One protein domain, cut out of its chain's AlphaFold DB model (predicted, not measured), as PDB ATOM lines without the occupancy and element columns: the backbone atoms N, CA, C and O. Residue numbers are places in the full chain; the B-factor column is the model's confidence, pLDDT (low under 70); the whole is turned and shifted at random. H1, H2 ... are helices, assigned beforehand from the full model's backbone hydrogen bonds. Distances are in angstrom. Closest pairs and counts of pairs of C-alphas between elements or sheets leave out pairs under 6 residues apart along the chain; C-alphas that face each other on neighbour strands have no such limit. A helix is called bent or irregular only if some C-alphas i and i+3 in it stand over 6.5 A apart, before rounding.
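AT A GLANCE: This is residues 49 to 166 of the 199 residues of the protein "E1-E2 family cation-transporting ATPase" of Prevotella nigrescens ATCC 33563 (UniProt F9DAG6). A long helical hairpin, H4 with the shorter H5 folded back along it, makes the length of this domain; on the side of H5 away from H4, H6 crosses H5 and H1 packs slantwise on it. The short helices H2 and H3 sit at the end of the hairpin where H4 begins and H5 ends, while residues 112 to 117, the last part of H4, stick out at the other end. The printed part has 118 residues with six named helices, H1 to H6 in order along the chain, and no named strand; its class is all helix. The whole is compact, with a radius of gyration of the C-alphas of 15.2 A, yet elongated in outline, with spans of 48 by 28 by 25 A.

HOW THE PARTS SIT: H4, residues 86 to 117, and H5, residues 122 to 140, form a helical hairpin. They run opposite ways at a shallow tilt of 9 degrees, though the line of H4 is a rough one. They touch through residues 89 to 100 of H4 and 133 to 140 of H5, and their closest C-alphas, those of Ser 89 and Cys 140, are 5.1 A apart. H5 is the hub, touching the five other helices. H1, residues 49 to 62, touches H5 with 20 pairs of C-alphas within 8 A, the closest being Ala 60 and Arg 132 at 4.4 A; the two run the same way at a steep tilt of 48 degrees. H6, residues 150 to 165, touches H5 through residues 157 to 161 of H6 and 130 to 135 of H5, with the C-alphas of Ile 134 and Ala 157 closest at 6.2 A. These two run opposite ways at a steep tilt of 67 degrees, only just short of about perpendicular. H1 and H6 are close but not clearly touching, their closest C-alphas being those of Asn 57 and Asn 154 at 6.8 A. Both H1 and H6 are apart from H4. H2, residues 67 to 73, touches residues 88 to 92 of H4 at a steep tilt of 40 degrees, opposite ways, and the closest C-alphas are those of Val 69 and Leu 92, 6.7 A apart. H3, residues 78 to 83, only just touches H5 at residues 139 to 140, with 3 pairs of C-alphas within 8 A and Ile 78 and Ala 139 closest at 6.3 A. Every O i to N i+4 pair is within hydrogen-bond range in H1, H2, H5 and H6; in H4 it is 26 of 28, and in H3 0 of 2, where 3 of 3 O i to N i+3 pairs are within range.

IN THESE COORDINATES: H4 measures 43.7 A from C-alpha 86 at (-22.794, 29.508, -56.163) to C-alpha 117 at (9.262, 37.361, -27.501). It has a kink of 51 degrees near residue 111 and is irregular, with C-alphas 113 and 116 lying 9.6 A apart. H5, 122 to 140, measures 26.7 A. H6, 150 to 165, measures 22.2 A and ends with C-alpha 165 at (-1.456, 42.419, -49.419). H1, 49 to 62, measures 19.7 A and begins with C-alpha 49 at (12.015, 34.361, -49.778). H2, 67 to 73, measures 9.7 A, and H3, 78 to 83, measures 10.2 A.

THE WHOLE: The two C-alphas farthest apart, those of Lys 83 and Val 116, are 48.2 A from each other. The printed part has no cut and no long link; the link from H5 to H6, 9 residues, is short, and the other four are tight. The mean pLDDT of the printed part is 84.3, with 13 residues under 70: residues 49, 52, 112 and 114 to 123.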
ATOM      1  N   ILE A  49      13.428  33.965 -49.844       69.00
ATOM      2  CA  ILE A  49      12.015  34.361 -49.778       69.00
ATOM      3  C   ILE A  49      11.184  33.395 -50.620       69.00
ATOM      4  O   ILE A  49      10.210  32.840 -50.121       69.00
ATOM      5  N   GLU A  50      11.600  33.124 -51.857       72.06
ATOM      6  CA  GLU A  50      10.930  32.163 -52.738       72.06
ATOM      7  C   GLU A  50      10.872  30.761 -52.122       72.06
ATOM      8  O   GLU A  50       9.816  30.133 -52.122       72.06
ATOM      9  N   SER A  51      11.972  30.284 -51.532       71.19
ATOM     10  CA  SER A  51      12.016  28.973 -50.873       71.19
ATOM     11  C   SER A  51      11.115  28.913 -49.639       71.19
ATOM     12  O   SER A  51      10.427  27.916 -49.430       71.19
ATOM     13  N   ALA A  52      11.076  29.979 -48.835       68.44
ATOM     14  CA  ALA A  52      10.192  30.067 -47.676       68.44
ATOM     15  C   ALA A  52       8.716  30.125 -48.091       68.44
ATOM     16  O   ALA A  52       7.891  29.436 -47.499       68.44
ATOM     17  N   LEU A  53       8.387  30.895 -49.132       72.94
ATOM     18  CA  LEU A  53       7.041  30.955 -49.704       72.94
ATOM     19  C   LEU A  53       6.622  29.600 -50.274       72.94
ATOM     20  O   LEU A  53       5.510  29.147 -50.016       72.94
ATOM     21  N   LYS A  54       7.521  28.927 -50.996       76.62
ATOM     22  CA  LYS A  54       7.282  27.589 -51.535       76.62
ATOM     23  C   LYS A  54       7.061  26.572 -50.418       76.62
ATOM     24  O   LYS A  54       6.061  25.865 -50.453       76.62
ATOM     25  N   GLY A  55       7.920  26.548 -49.400       78.62
ATOM     26  CA  GLY A  55       7.783  25.650 -48.252       78.62
ATOM     27  C   GLY A  55       6.521  25.922 -47.426       78.62
ATOM     28  O   GLY A  55       5.809  24.988 -47.063       78.62
ATOM     29  N   ALA A  56       6.187  27.192 -47.185       76.50
ATOM     30  CA  ALA A  56       4.939  27.590 -46.531       76.50
ATOM     31  C   ALA A  56       3.718  27.151 -47.341       76.50
ATOM     32  O   ALA A  56       2.722  26.688 -46.791       76.50
ATOM     33  N   ASN A  57       3.799  27.259 -48.664       75.31
ATOM     34  CA  ASN A  57       2.735  26.820 -49.536       75.31
ATOM     35  C   ASN A  57       2.604  25.283 -49.579       75.31
ATOM     36  O   ASN A  57       1.497  24.769 -49.486       75.31
ATOM     37  N   GLU A  58       3.705  24.537 -49.660       82.31
ATOM     38  CA  GLU A  58       3.697  23.068 -49.569       82.31
ATOM     39  C   GLU A  58       3.102  22.595 -48.236       82.31
ATOM     40  O   GLU A  58       2.238  21.717 -48.215       82.31
ATOM     41  N   ALA A  59       3.489  23.235 -47.129       79.50
ATOM     42  CA  ALA A  59       2.895  22.991 -45.821       79.50
ATOM     43  C   ALA A  59       1.397  23.332 -45.811       79.50
ATOM     44  O   ALA A  59       0.590  22.573 -45.279       79.50
ATOM     45  N   ALA A  60       0.997  24.443 -46.431       77.88
ATOM     46  CA  ALA A  60      -0.402  24.826 -46.540       77.88
ATOM     47  C   ALA A  60      -1.226  23.768 -47.279       77.88
ATOM     48  O   ALA A  60      -2.287  23.392 -46.784       77.88
ATOM     49  N   VAL A  61      -0.735  23.259 -48.414       78.00
ATOM     50  CA  VAL A  61      -1.370  22.157 -49.155       78.00
ATOM     51  C   VAL A  61      -1.468  20.917 -48.270       78.00
ATOM     52  O   VAL A  61      -2.553  20.366 -48.115       78.00
ATOM     53  N   PHE A  62      -0.371  20.532 -47.614       79.00
ATOM     54  CA  PHE A  62      -0.335  19.376 -46.717       79.00
ATOM     55  C   PHE A  62      -1.356  19.471 -45.570       79.00
ATOM     56  O   PHE A  62      -2.013  18.488 -45.234       79.00
ATOM     57  N   PHE A  63      -1.528  20.656 -44.981       79.12
ATOM     58  CA  PHE A  63      -2.468  20.894 -43.880       79.12
ATOM     59  C   PHE A  63      -3.881  21.284 -44.335       79.12
ATOM     60  O   PHE A  63      -4.754  21.549 -43.493       79.12
ATOM     61  N   THR A  64      -4.132  21.366 -45.642       81.75
ATOM     62  CA  THR A  64      -5.467  21.647 -46.170       81.75
ATOM     63  C   THR A  64      -6.300  20.372 -46.117       81.75
ATOM     64  O   THR A  64      -6.281  19.546 -47.019       81.75
ATOM     65  N   ASP A  65      -7.064  20.229 -45.037       84.62
ATOM     66  CA  ASP A  65      -8.131  19.235 -44.957       84.62
ATOM     67  C   ASP A  65      -9.418  19.789 -45.584       84.62
ATOM     68  O   ASP A  65      -9.911  20.851 -45.179       84.62
ATOM     69  N   ILE A  66      -9.942  19.047 -46.562       88.81
ATOM     70  CA  ILE A  66     -11.165  19.338 -47.326       88.81
ATOM     71  C   ILE A  66     -12.360  18.476 -46.886       88.81
ATOM     72  O   ILE A  66     -13.441  18.568 -47.470       88.81
ATOM     73  N   SER A  67     -12.187  17.609 -45.885       88.94
ATOM     74  CA  SER A  67     -13.210  16.645 -45.462       88.94
ATOM     75  C   SER A  67     -14.488  17.317 -44.959       88.94
ATOM     76  O   SER A  67     -15.593  16.855 -45.244       88.94
ATOM     77  N   ASP A  68     -14.355  18.438 -44.251       90.50
ATOM     78  CA  ASP A  68     -15.480  19.270 -43.822       90.50
ATOM     79  C   ASP A  68     -16.198  19.923 -45.010       90.50
ATOM     80  O   ASP A  68     -17.424  19.890 -45.060       90.50
ATOM     81  N   VAL A  69     -15.460  20.417 -46.008       94.00
ATOM     82  CA  VAL A  69     -16.033  20.974 -47.245       94.00
ATOM     83  C   VAL A  69     -16.834  19.912 -48.003       94.00
ATOM     84  O   VAL A  69     -17.954  20.183 -48.437       94.00
ATOM     85  N   LYS A  70     -16.315  18.683 -48.118       93.50
ATOM     86  CA  LYS A  70     -17.024  17.556 -48.753       93.50
ATOM     87  C   LYS A  70     -18.298  17.180 -47.998       93.50
ATOM     88  O   LYS A  70     -19.366  17.059 -48.601       93.50
ATOM     89  N   ARG A  71     -18.190  17.037 -46.674       94.44
ATOM     90  CA  ARG A  71     -19.310  16.697 -45.786       94.44
ATOM     91  C   ARG A  71     -20.419  17.746 -45.860       94.44
ATOM     92  O   ARG A  71     -21.573  17.402 -46.105       94.44
ATOM     93  N   ASP A  72     -20.069  19.013 -45.676       93.38
ATOM     94  CA  ASP A  72     -21.034  20.110 -45.578       93.38
ATOM     95  C   ASP A  72     -21.589  20.475 -46.966       93.38
ATOM     96  O   ASP A  72     -22.771  20.790 -47.115       93.38
ATOM     97  N   GLY A  73     -20.761  20.338 -48.006       92.88
ATOM     98  CA  GLY A  73     -21.153  20.460 -49.406       92.88
ATOM     99  C   GLY A  73     -21.953  19.273 -49.937       92.88
ATOM    100  O   GLY A  73     -22.536  19.387 -51.017       92.88
ATOM    101  N   LYS A  74     -22.028  18.156 -49.197       94.44
ATOM    102  CA  LYS A  74     -22.667  16.890 -49.598       94.44
ATOM    103  C   LYS A  74     -22.177  16.419 -50.970       94.44
ATOM    104  O   LYS A  74     -22.977  16.297 -51.904       94.44
ATOM    105  N   VAL A  75     -20.862  16.280 -51.111       93.81
ATOM    106  CA  VAL A  75     -20.199  15.810 -52.336       93.81
ATOM    107  C   VAL A  75     -19.167  14.739 -52.012       93.81
ATOM    108  O   VAL A  75     -18.465  14.829 -51.001       93.81
ATOM    109  N   ASP A  76     -19.030  13.764 -52.904       91.25
ATOM    110  CA  ASP A  76     -17.989  12.741 -52.796       91.25
ATOM    111  C   ASP A  76     -16.675  13.223 -53.419       91.25
ATOM    112  O   ASP A  76     -15.592  12.800 -53.003       91.25
ATOM    113  N   ASN A  77     -16.747  14.166 -54.362       91.50
ATOM    114  CA  ASN A  77     -15.609  14.844 -54.969       91.50
ATOM    115  C   ASN A  77     -15.790  16.373 -54.953       91.50
ATOM    116  O   ASN A  77     -16.847  16.893 -55.304       91.50
ATOM    117  N   ILE A  78     -14.731  17.111 -54.604       92.81
ATOM    118  CA  ILE A  78     -14.728  18.583 -54.582       92.81
ATOM    119  C   ILE A  78     -15.142  19.178 -55.934       92.81
ATOM    120  O   ILE A  78     -15.915  20.133 -55.969       92.81
ATOM    121  N   ALA A  79     -14.737  18.580 -57.056       91.94
ATOM    122  CA  ALA A  79     -15.087  19.055 -58.395       91.94
ATOM    123  C   ALA A  79     -16.605  19.094 -58.663       91.94
ATOM    124  O   ALA A  79     -17.050  19.850 -59.530       91.94
ATOM    125  N   GLU A  80     -17.421  18.330 -57.928       93.12
ATOM    126  CA  GLU A  80     -18.885  18.383 -58.032       93.12
ATOM    127  C   GLU A  80     -19.461  19.728 -57.580       93.12
ATOM    128  O   GLU A  80     -20.505  20.143 -58.090       93.12
ATOM    129  N   LEU A  81     -18.776  20.450 -56.684       95.12
ATOM    130  CA  LEU A  81     -19.203  21.777 -56.230       95.12
ATOM    131  C   LEU A  81     -19.265  22.784 -57.384       95.12
ATOM    132  O   LEU A  81     -20.115  23.667 -57.357       95.12
ATOM    133  N   ARG A  82     -18.480  22.589 -58.455       92.06
ATOM    134  CA  ARG A  82     -18.534  23.425 -59.674       92.06
ATOM    135  C   ARG A  82     -19.888  23.376 -60.385       92.06
ATOM    136  O   ARG A  82     -20.178  24.239 -61.208       92.06
ATOM    137  N   LYS A  83     -20.686  22.337 -60.121       92.25
ATOM    138  CA  LYS A  83     -22.015  22.128 -60.710       92.25
ATOM    139  C   LYS A  83     -23.147  22.519 -59.758       92.25
ATOM    140  O   LYS A  83     -24.307  22.446 -60.158       92.25
ATOM    141  N   LYS A  84     -22.833  22.874 -58.509       93.38
ATOM    142  CA  LYS A  84     -23.817  23.301 -57.511       93.38
ATOM    143  C   LYS A  84     -24.019  24.814 -57.561       93.38
ATOM    144  O   LYS A  84     -23.289  25.540 -58.234       93.38
ATOM    145  N   ASP A  85     -25.036  25.280 -56.846       93.00
ATOM    146  CA  ASP A  85     -25.335  26.703 -56.752       93.00
ATOM    147  C   ASP A  85     -24.184  27.470 -56.100       93.00
ATOM    148  O   ASP A  85     -23.688  27.091 -55.037       93.00
ATOM    149  N   LEU A  86     -23.830  28.614 -56.691       94.31
ATOM    150  CA  LEU A  86     -22.794  29.508 -56.163       94.31
ATOM    151  C   LEU A  86     -23.059  29.904 -54.701       94.31
ATOM    152  O   LEU A  86     -22.128  30.030 -53.914       94.31
ATOM    153  N   GLU A  87     -24.328  30.064 -54.316       95.94
ATOM    154  CA  GLU A  87     -24.699  30.406 -52.939       95.94
ATOM    155  C   GLU A  87     -24.283  29.325 -51.928       95.94
ATOM    156  O   GLU A  87     -23.940  29.647 -50.788       95.94
ATOM    157  N   LEU A  88     -24.274  28.046 -52.319       95.88
ATOM    158  CA  LEU A  88     -23.761  26.977 -51.463       95.88
ATOM    159  C   LEU A  88     -22.249  27.125 -51.268       95.88
ATOM    160  O   LEU A  88     -21.779  27.077 -50.133       95.88
ATOM    161  N   SER A  89     -21.500  27.347 -52.350       96.88
ATOM    162  CA  SER A  89     -20.054  27.578 -52.287       96.88
ATOM    163  C   SER A  89     -19.701  28.790 -51.427       96.88
ATOM    164  O   SER A  89     -18.826  28.690 -50.567       96.88
ATOM    165  N   ASP A  90     -20.436  29.896 -51.570       97.06
ATOM    166  CA  ASP A  90     -20.246  31.098 -50.755       97.06
ATOM    167  C   ASP A  90     -20.516  30.824 -49.266       97.06
ATOM    168  O   ASP A  90     -19.787  31.319 -48.406       97.06
ATOM    169  N   LYS A  91     -21.527  30.006 -48.934       97.06
ATOM    170  CA  LYS A  91     -21.813  29.600 -47.545       97.06
ATOM    171  C   LYS A  91     -20.682  28.764 -46.946       97.06
ATOM    172  O   LYS A  91     -20.303  28.996 -45.799       97.06
ATOM    173  N   LEU A  92     -20.132  27.817 -47.708       97.56
ATOM    174  CA  LEU A  92     -18.986  27.009 -47.280       97.56
ATOM    175  C   LEU A  92     -17.747  27.893 -47.073       97.56
ATOM    176  O   LEU A  92     -17.116  27.845 -46.013       97.56
ATOM    177  N   ALA A  93     -17.456  28.774 -48.033       97.06
ATOM    178  CA  ALA A  93     -16.346  29.718 -47.954       97.06
ATOM    179  C   ALA A  93     -16.491  30.684 -46.765       97.06
ATOM    180  O   ALA A  93     -15.500  31.024 -46.115       97.06
ATOM    181  N   ASP A  94     -17.715  31.100 -46.427       96.62
ATOM    182  CA  ASP A  94     -17.979  31.965 -45.277       96.62
ATOM    183  C   ASP A  94     -17.665  31.283 -43.936       96.62
ATOM    184  O   ASP A  94     -17.129  31.922 -43.027       96.62
ATOM    185  N   SER A  95     -17.937  29.981 -43.816       95.62
ATOM    186  CA  SER A  95     -17.553  29.185 -42.643       95.62
ATOM    187  C   SER A  95     -16.034  29.107 -42.490       95.62
ATOM    188  O   SER A  95     -15.511  29.366 -41.402       95.62
ATOM    189  N   VAL A  96     -15.313  28.848 -43.587       95.94
ATOM    190  CA  VAL A  96     -13.837  28.849 -43.611       95.94
ATOM    191  C   VAL A  96     -13.292  30.222 -43.211       95.94
ATOM    192  O   VAL A  96     -12.423  30.317 -42.346       95.94
ATOM    193  N   ARG A  97     -13.854  31.299 -43.771       94.38
ATOM    194  CA  ARG A  97     -13.493  32.689 -43.453       94.38
ATOM    195  C   ARG A  97     -13.685  33.007 -41.972       94.38
ATOM    196  O   ARG A  97     -12.803  33.603 -41.359       94.38
ATOM    197  N   LYS A  98     -14.832  32.647 -41.390       94.88
ATOM    198  CA  LYS A  98     -15.127  32.890 -39.968       94.88
ATOM    199  C   LYS A  98     -14.144  32.163 -39.059       94.88
ATOM    200  O   LYS A  98     -13.646  32.770 -38.115       94.88
ATOM    201  N   TRP A  99     -13.840  30.902 -39.367       93.94
ATOM    202  CA  TRP A  99     -12.844  30.135 -38.626       93.94
ATOM    203  C   TRP A  99     -11.455  30.776 -38.735       93.94
ATOM    204  O   TRP A  99     -10.799  30.982 -37.719       93.94
ATOM    205  N   ALA A 100     -11.047  31.187 -39.941       92.00
ATOM    206  CA  ALA A 100      -9.757  31.836 -40.156       92.00
ATOM    207  C   ALA A 100      -9.618  33.149 -39.368       92.00
ATOM    208  O   ALA A 100      -8.592  33.383 -38.733       92.00
ATOM    209  N   ILE A 101     -10.671  33.977 -39.350       90.19
ATOM    210  CA  ILE A 101     -10.715  35.210 -38.551       90.19
ATOM    211  C   ILE A 101     -10.614  34.896 -37.055       90.19
ATOM    212  O   ILE A 101      -9.853  35.558 -36.356       90.19
ATOM    213  N   GLY A 102     -11.355  33.899 -36.562       90.50
ATOM    214  CA  GLY A 102     -11.319  33.506 -35.152       90.50
ATOM    215  C   GLY A 102      -9.925  33.061 -34.705       90.50
ATOM    216  O   GLY A 102      -9.437  33.522 -33.674       90.50
ATOM    217  N   THR A 103      -9.258  32.235 -35.512       89.06
ATOM    218  CA  THR A 103      -7.882  31.790 -35.251       89.06
ATOM    219  C   THR A 103      -6.901  32.959 -35.262       89.06
ATOM    220  O   THR A 103      -6.149  33.115 -34.307       89.06
ATOM    221  N   ALA A 104      -6.961  33.833 -36.273       85.06
ATOM    222  CA  ALA A 104      -6.082  35.001 -36.358       85.06
ATOM    223  C   ALA A 104      -6.306  35.996 -35.203       85.06
ATOM    224  O   ALA A 104      -5.365  36.623 -34.723       85.06
ATOM    225  N   MET A 105      -7.547  36.147 -34.726       84.19
ATOM    226  CA  MET A 105      -7.849  36.953 -33.538       84.19
ATOM    227  C   MET A 105      -7.250  36.342 -32.268       84.19
ATOM    228  O   MET A 105      -6.690  37.073 -31.452       84.19
ATOM    229  N   ALA A 106      -7.358  35.021 -32.098       84.81
ATOM    230  CA  ALA A 106      -6.772  34.317 -30.961       84.81
ATOM    231  C   ALA A 106      -5.236  34.403 -30.972       84.81
ATOM    232  O   ALA A 106      -4.631  34.693 -29.942       84.81
ATOM    233  N   GLU A 107      -4.623  34.226 -32.142       79.56
ATOM    234  CA  GLU A 107      -3.186  34.395 -32.363       79.56
ATOM    235  C   GLU A 107      -2.745  35.831 -32.061       79.56
ATOM    236  O   GLU A 107      -1.860  36.045 -31.237       79.56
ATOM    237  N   GLY A 108      -3.430  36.834 -32.620       75.00
ATOM    238  CA  GLY A 108      -3.126  38.241 -32.362       75.00
ATOM    239  C   GLY A 108      -3.240  38.622 -30.882       75.00
ATOM    240  O   GLY A 108      -2.428  39.401 -30.383       75.00
ATOM    241  N   ALA A 109      -4.205  38.050 -30.154       80.69
ATOM    242  CA  ALA A 109      -4.323  38.231 -28.709       80.69
ATOM    243  C   ALA A 109      -3.168  37.558 -27.944       80.69
ATOM    244  O   ALA A 109      -2.616  38.157 -27.018       80.69
ATOM    245  N   ALA A 110      -2.771  36.347 -28.348       76.06
ATOM    246  CA  ALA A 110      -1.653  35.623 -27.751       76.06
ATOM    247  C   ALA A 110      -0.321  36.364 -27.964       76.06
ATOM    248  O   ALA A 110       0.376  36.640 -26.986       76.06
ATOM    249  N   THR A 111      -0.008  36.774 -29.196       71.94
ATOM    250  CA  THR A 111       1.194  37.561 -29.521       71.94
ATOM    251  C   THR A 111       1.171  38.925 -28.825       71.94
ATOM    252  O   THR A 111       2.177  39.366 -28.266       71.94
ATOM    253  N   GLY A 112       0.005  39.577 -28.754       67.00
ATOM    254  CA  GLY A 112      -0.170  40.823 -28.003       67.00
ATOM    255  C   GLY A 112       0.110  40.680 -26.501       67.00
ATOM    256  O   GLY A 112       0.621  41.614 -25.887       67.00
ATOM    257  N   SER A 113      -0.179  39.513 -25.915       74.00
ATOM    258  CA  SER A 113       0.061  39.236 -24.492       74.00
ATOM    259  C   SER A 113       1.518  38.888 -24.153       74.00
ATOM    260  O   SER A 113       1.948  39.119 -23.025       74.00
ATOM    261  N   THR A 114       2.289  38.363 -25.114       64.31
ATOM    262  CA  THR A 114       3.680  37.906 -24.920       64.31
ATOM    263  C   THR A 114       4.743  38.930 -25.343       64.31
ATOM    264  O   THR A 114       5.910  38.797 -24.965       64.31
ATOM    265  N   GLY A 115       4.370  39.985 -26.075       63.31
ATOM    266  CA  GLY A 115       5.280  41.061 -26.487       63.31
ATOM    267  C   GLY A 115       6.326  40.615 -27.522       63.31
ATOM    268  O   GLY A 115       6.093  39.701 -28.308       63.31
ATOM    269  N   VAL A 116       7.508  41.252 -27.538       56.78
ATOM    270  CA  VAL A 116       8.573  41.026 -28.551       56.78
ATOM    271  C   VAL A 116       9.050  39.562 -28.621       56.78
ATOM    272  O   VAL A 116       9.506  39.121 -29.672       56.78
ATOM    273  N   LEU A 117       8.900  38.785 -27.541       57.94
ATOM    274  CA  LEU A 117       9.262  37.361 -27.501       57.94
ATOM    275  C   LEU A 117       8.321  36.466 -28.328       57.94
ATOM    276  O   LEU A 117       8.740  35.390 -28.743       57.94
ATOM    277  N   GLY A 118       7.086  36.904 -28.603       59.00
ATOM    278  CA  GLY A 118       6.132  36.177 -29.450       59.00
ATOM    279  C   GLY A 118       6.344  36.379 -30.955       59.00
ATOM    280  O   GLY A 118       5.941  35.541 -31.746       59.00
ATOM    281  N   MET A 119       7.029  37.448 -31.374       56.31
ATOM    282  CA  MET A 119       7.034  37.899 -32.778       56.31
ATOM    283  C   MET A 119       7.951  37.093 -33.721       56.31
ATOM    284  O   MET A 119       7.853  37.229 -34.939       56.31
ATOM    285  N   GLY A 120       8.886  36.297 -33.189       54.72
ATOM    286  CA  GLY A 120       9.990  35.712 -33.970       54.72
ATOM    287  C   GLY A 120       9.631  34.505 -34.848       54.72
ATOM    288  O   GLY A 120      10.389  34.183 -35.760       54.72
ATOM    289  N   VAL A 121       8.496  33.846 -34.591       54.78
ATOM    290  CA  VAL A 121       8.064  32.601 -35.267       54.78
ATOM    291  C   VAL A 121       6.891  32.846 -36.243       54.78
ATOM    292  O   VAL A 121       6.585  31.991 -37.073       54.78
ATOM    293  N   ASP A 122       6.287  34.041 -36.222       64.19
ATOM    294  CA  ASP A 122       4.946  34.287 -36.780       64.19
ATOM    295  C   ASP A 122       4.889  34.454 -38.310       64.19
ATOM    296  O   ASP A 122       3.868  34.143 -38.916       64.19
ATOM    297  N   ILE A 123       5.953  34.894 -38.996       66.94
ATOM    298  CA  ILE A 123       5.855  35.188 -40.446       66.94
ATOM    299  C   ILE A 123       5.608  33.922 -41.293       66.94
ATOM    300  O   ILE A 123       4.646  33.913 -42.068       66.94
ATOM    301  N   PRO A 124       6.402  32.836 -41.173       71.69
ATOM    302  CA  PRO A 124       6.143  31.612 -41.931       71.69
ATOM    303  C   PRO A 124       4.790  30.988 -41.584       71.69
ATOM    304  O   PRO A 124       4.108  30.474 -42.472       71.69
ATOM    305  N   PHE A 125       4.382  31.059 -40.311       79.69
ATOM    306  CA  PHE A 125       3.092  30.548 -39.865       79.69
ATOM    307  C   PHE A 125       1.930  31.327 -40.488       79.69
ATOM    308  O   PHE A 125       1.077  30.712 -41.119       79.69
ATOM    309  N   ILE A 126       1.932  32.661 -40.406       80.56
ATOM    310  CA  ILE A 126       0.878  33.516 -40.972       80.56
ATOM    311  C   ILE A 126       0.759  33.309 -42.484       80.56
ATOM    312  O   ILE A 126      -0.352  33.196 -43.002       80.56
ATOM    313  N   ILE A 127       1.884  33.217 -43.203       82.31
ATOM    314  CA  ILE A 127       1.879  32.955 -44.650       82.31
ATOM    315  C   ILE A 127       1.285  31.572 -44.938       82.31
ATOM    316  O   ILE A 127       0.373  31.457 -45.756       82.31
ATOM    317  N   THR A 128       1.749  30.533 -44.236       85.25
ATOM    318  CA  THR A 128       1.220  29.163 -44.370       85.25
ATOM    319  C   THR A 128      -0.281  29.130 -44.084       85.25
ATOM    320  O   THR A 128      -1.060  28.535 -44.828       85.25
ATOM    321  N   PHE A 129      -0.715  29.807 -43.024       89.38
ATOM    322  CA  PHE A 129      -2.105  29.879 -42.605       89.38
ATOM    323  C   PHE A 129      -2.983  30.612 -43.625       89.38
ATOM    324  O   PHE A 129      -4.084  30.149 -43.947       89.38
ATOM    325  N   ALA A 130      -2.493  31.724 -44.177       89.12
ATOM    326  CA  ALA A 130      -3.175  32.470 -45.226       89.12
ATOM    327  C   ALA A 130      -3.318  31.626 -46.499       89.12
ATOM    328  O   ALA A 130      -4.424  31.507 -47.023       89.12
ATOM    329  N   LEU A 131      -2.243  30.972 -46.945       90.50
ATOM    330  CA  LEU A 131      -2.261  30.092 -48.116       90.50
ATOM    331  C   LEU A 131      -3.201  28.902 -47.914       90.50
ATOM    332  O   LEU A 131      -4.036  28.633 -48.772       90.50
ATOM    333  N   ARG A 132      -3.171  28.257 -46.741       92.19
ATOM    334  CA  ARG A 132      -4.108  27.175 -46.390       92.19
ATOM    335  C   ARG A 132      -5.554  27.659 -46.443       92.19
ATOM    336  O   ARG A 132      -6.438  26.942 -46.904       92.19
ATOM    337  N   THR A 133      -5.809  28.875 -45.969       94.00
ATOM    338  CA  THR A 133      -7.144  29.481 -46.012       94.00
ATOM    339  C   THR A 133      -7.585  29.740 -47.452       94.00
ATOM    340  O   THR A 133      -8.724  29.433 -47.792       94.00
ATOM    341  N   ILE A 134      -6.695  30.250 -48.309       93.94
ATOM    342  CA  ILE A 134      -6.964  30.469 -49.739       93.94
ATOM    343  C   ILE A 134      -7.299  29.142 -50.430       93.94
ATOM    344  O   ILE A 134      -8.342  29.046 -51.075       93.94
ATOM    345  N   HIS A 135      -6.480  28.112 -50.219       93.25
ATOM    346  CA  HIS A 135      -6.682  26.765 -50.762       93.25
ATOM    347  C   HIS A 135      -8.020  26.167 -50.330       93.25
ATOM    348  O   HIS A 135      -8.807  25.695 -51.151       93.25
ATOM    349  N   LYS A 136      -8.345  26.272 -49.039       94.88
ATOM    350  CA  LYS A 136      -9.610  25.766 -48.500       94.88
ATOM    351  C   LYS A 136     -10.831  26.543 -49.006       94.88
ATOM    352  O   LYS A 136     -11.888  25.952 -49.225       94.88
ATOM    353  N   ILE A 137     -10.700  27.853 -49.235       95.94
ATOM    354  CA  ILE A 137     -11.732  28.644 -49.917       95.94
ATOM    355  C   ILE A 137     -11.882  28.168 -51.368       95.94
ATOM    356  O   ILE A 137     -13.011  27.972 -51.804       95.94
ATOM    357  N   GLY A 138     -10.787  27.909 -52.090       94.25
ATOM    358  CA  GLY A 138     -10.814  27.320 -53.436       94.25
ATOM    359  C   GLY A 138     -11.599  26.005 -53.491       94.25
ATOM    360  O   GLY A 138     -12.482  25.846 -54.339       94.25
ATOM    361  N   ALA A 139     -11.386  25.123 -52.510       94.88
ATOM    362  CA  ALA A 139     -12.128  23.868 -52.374       94.88
ATOM    363  C   ALA A 139     -13.642  24.077 -52.238       94.88
ATOM    364  O   ALA A 139     -14.419  23.304 -52.797       94.88
ATOM    365  N   CYS A 140     -14.091  25.157 -51.593       96.62
ATOM    366  CA  CYS A 140     -15.518  25.487 -51.492       96.62
ATOM    367  C   CYS A 140     -16.165  25.777 -52.862       96.62
ATOM    368  O   CYS A 140     -17.368  25.569 -53.029       96.62
ATOM    369  N   TYR A 141     -15.375  26.210 -53.851       95.56
ATOM    370  CA  TYR A 141     -15.802  26.435 -55.242       95.56
ATOM    371  C   TYR A 141     -15.438  25.274 -56.177       95.56
ATOM    372  O   TYR A 141     -15.586  25.372 -57.395       95.56
ATOM    373  N   GLY A 142     -14.972  24.156 -55.622       93.12
ATOM    374  CA  GLY A 142     -14.646  22.965 -56.389       93.12
ATOM    375  C   GLY A 142     -13.245  22.949 -56.998       93.12
ATOM    376  O   GLY A 142     -13.018  22.214 -57.961       93.12
ATOM    377  N   TYR A 143     -12.309  23.748 -56.490       90.31
ATOM    378  CA  TYR A 143     -10.891  23.675 -56.851       90.31
ATOM    379  C   TYR A 143     -10.143  22.852 -55.804       90.31
ATOM    380  O   TYR A 143     -10.122  23.212 -54.634       90.31
ATOM    381  N   ASP A 144      -9.584  21.721 -56.224       86.56
ATOM    382  CA  ASP A 144      -8.823  20.816 -55.363       86.56
ATOM    383  C   ASP A 144      -7.367  20.773 -55.820       86.56
ATOM    384  O   ASP A 144      -7.084  20.905 -57.016       86.56
ATOM    385  N   ILE A 145      -6.462  20.553 -54.875       83.81
ATOM    386  CA  ILE A 145      -5.025  20.499 -55.106       83.81
ATOM    387  C   ILE A 145      -4.609  19.043 -55.132       83.81
ATOM    388  O   ILE A 145      -4.799  18.288 -54.182       83.81
ATOM    389  N   ASN A 146      -3.997  18.647 -56.232       82.62
ATOM    390  CA  ASN A 146      -3.458  17.319 -56.425       82.62
ATOM    391  C   ASN A 146      -2.071  17.418 -57.082       82.62
ATOM    392  O   ASN A 146      -1.682  18.480 -57.574       82.62
ATOM    393  N   PRO A 147      -1.300  16.319 -57.129       79.69
ATOM    394  CA  PRO A 147       0.056  16.357 -57.674       79.69
ATOM    395  C   PRO A 147       0.154  16.847 -59.127       79.69
ATOM    396  O   PRO A 147       1.218  17.305 -59.530       79.69
ATOM    397  N   SER A 148      -0.927  16.764 -59.913       81.50
ATOM    398  CA  SER A 148      -0.929  17.176 -61.323       81.50
ATOM    399  C   SER A 148      -1.181  18.672 -61.543       81.50
ATOM    400  O   SER A 148      -0.768  19.192 -62.575       81.50
ATOM    401  N   ASN A 149      -1.804  19.373 -60.587       82.75
ATOM    402  CA  ASN A 149      -2.099  20.811 -60.684       82.75
ATOM    403  C   ASN A 149      -1.479  21.655 -59.557       82.75
ATOM    404  O   ASN A 149      -1.686  22.865 -59.531       82.75
ATOM    405  N   ALA A 150      -0.711  21.047 -58.646       80.44
ATOM    406  CA  ALA A 150      -0.152  21.731 -57.483       80.44
ATOM    407  C   ALA A 150       0.603  23.013 -57.856       80.44
ATOM    408  O   ALA A 150       0.363  24.049 -57.259       80.44
ATOM    409  N   GLU A 151       1.470  22.988 -58.870       79.12
ATOM    410  CA  GLU A 151       2.229  24.178 -59.279       79.12
ATOM    411  C   GLU A 151       1.324  25.350 -59.695       79.12
ATOM    412  O   GLU A 151       1.544  26.488 -59.283       79.12
ATOM    413  N   GLU A 152       0.269  25.069 -60.458       81.75
ATOM    414  CA  GLU A 152      -0.669  26.078 -60.953       81.75
ATOM    415  C   GLU A 152      -1.515  26.672 -59.820       81.75
ATOM    416  O   GLU A 152      -1.641  27.895 -59.711       81.75
ATOM    417  N   GLU A 153      -2.026  25.818 -58.929       82.50
ATOM    418  CA  GLU A 153      -2.770  26.234 -57.736       82.50
ATOM    419  C   GLU A 153      -1.886  27.054 -56.779       82.50
ATOM    420  O   GLU A 153      -2.338  28.036 -56.188       82.50
ATOM    421  N   ASN A 154      -0.595  26.723 -56.682       79.94
ATOM    422  CA  ASN A 154       0.369  27.457 -55.861       79.94
ATOM    423  C   ASN A 154       0.594  28.876 -56.387       79.94
ATOM    424  O   ASN A 154       0.538  29.842 -55.623       79.94
ATOM    425  N   VAL A 155       0.824  29.017 -57.697       81.94
ATOM    426  CA  VAL A 155       0.984  30.328 -58.344       81.94
ATOM    427  C   VAL A 155      -0.284  31.164 -58.167       81.94
ATOM    428  O   VAL A 155      -0.205  32.352 -57.844       81.94
ATOM    429  N   PHE A 156      -1.456  30.548 -58.324       84.81
ATOM    430  CA  PHE A 156      -2.729  31.233 -58.133       84.81
ATOM    431  C   PHE A 156      -2.913  31.708 -56.682       84.81
ATOM    432  O   PHE A 156      -3.220  32.881 -56.457       84.81
ATOM    433  N   ALA A 157      -2.659  30.848 -55.692       86.31
ATOM    434  CA  ALA A 157      -2.794  31.191 -54.278       86.31
ATOM    435  C   ALA A 157      -1.826  32.300 -53.837       86.31
ATOM    436  O   ALA A 157      -2.234  33.234 -53.140       86.31
ATOM    437  N   LEU A 158      -0.572  32.261 -54.298       84.19
ATOM    438  CA  LEU A 158       0.404  33.331 -54.066       84.19
ATOM    439  C   LEU A 158      -0.037  34.653 -54.701       84.19
ATOM    440  O   LEU A 158       0.116  35.715 -54.090       84.19
ATOM    441  N   GLY A 159      -0.636  34.609 -55.891       84.81
ATOM    442  CA  GLY A 159      -1.205  35.791 -56.530       84.81
ATOM    443  C   GLY A 159      -2.385  36.368 -55.742       84.81
ATOM    444  O   GLY A 159      -2.463  37.584 -55.564       84.81
ATOM    445  N   VAL A 160      -3.275  35.523 -55.204       89.56
ATOM    446  CA  VAL A 160      -4.387  35.959 -54.336       89.56
ATOM    447  C   VAL A 160      -3.860  36.602 -53.051       89.56
ATOM    448  O   VAL A 160      -4.323  37.681 -52.674       89.56
ATOM    449  N   LEU A 161      -2.862  35.989 -52.407       86.94
ATOM    450  CA  LEU A 161      -2.204  36.546 -51.222       86.94
ATOM    451  C   LEU A 161      -1.561  37.909 -51.524       86.94
ATOM    452  O   LEU A 161      -1.729  38.861 -50.757       86.94
ATOM    453  N   SER A 162      -0.880  38.017 -52.666       84.00
ATOM    454  CA  SER A 162      -0.257  39.259 -53.137       84.00
ATOM    455  C   SER A 162      -1.306  40.346 -53.390       84.00
ATOM    456  O   SER A 162      -1.163  41.469 -52.915       84.00
ATOM    457  N   ALA A 163      -2.420  40.011 -54.049       84.00
ATOM    458  CA  ALA A 163      -3.512  40.951 -54.306       84.00
ATOM    459  C   ALA A 163      -4.165  41.455 -53.007       84.00
ATOM    460  O   ALA A 163      -4.545  42.624 -52.914       84.00
ATOM    461  N   ALA A 164      -4.288  40.585 -52.000       84.44
ATOM    462  CA  ALA A 164      -4.802  40.946 -50.681       84.44
ATOM    463  C   ALA A 164      -3.833  41.834 -49.879       84.44
ATOM    464  O   ALA A 164      -4.285  42.622 -49.046       84.44
ATOM    465  N   SER A 165      -2.529  41.731 -50.152       80.25
ATOM    466  CA  SER A 165      -1.456  42.419 -49.419       80.25
ATOM    467  C   SER A 165      -0.913  43.667 -50.124       80.25
ATOM    468  O   SER A 165      -0.050  44.344 -49.570       80.25
ATOM    469  N   ALA A 166      -1.421  43.993 -51.316       81.19
ATOM    470  CA  ALA A 166      -0.970  45.131 -52.109       81.19
ATOM    471  C   ALA A 166      -1.008  46.450 -51.316       81.19
ATOM    472  O   ALA A 166      -1.969  46.752 -50.601       81.19
TER     473      ALA A 166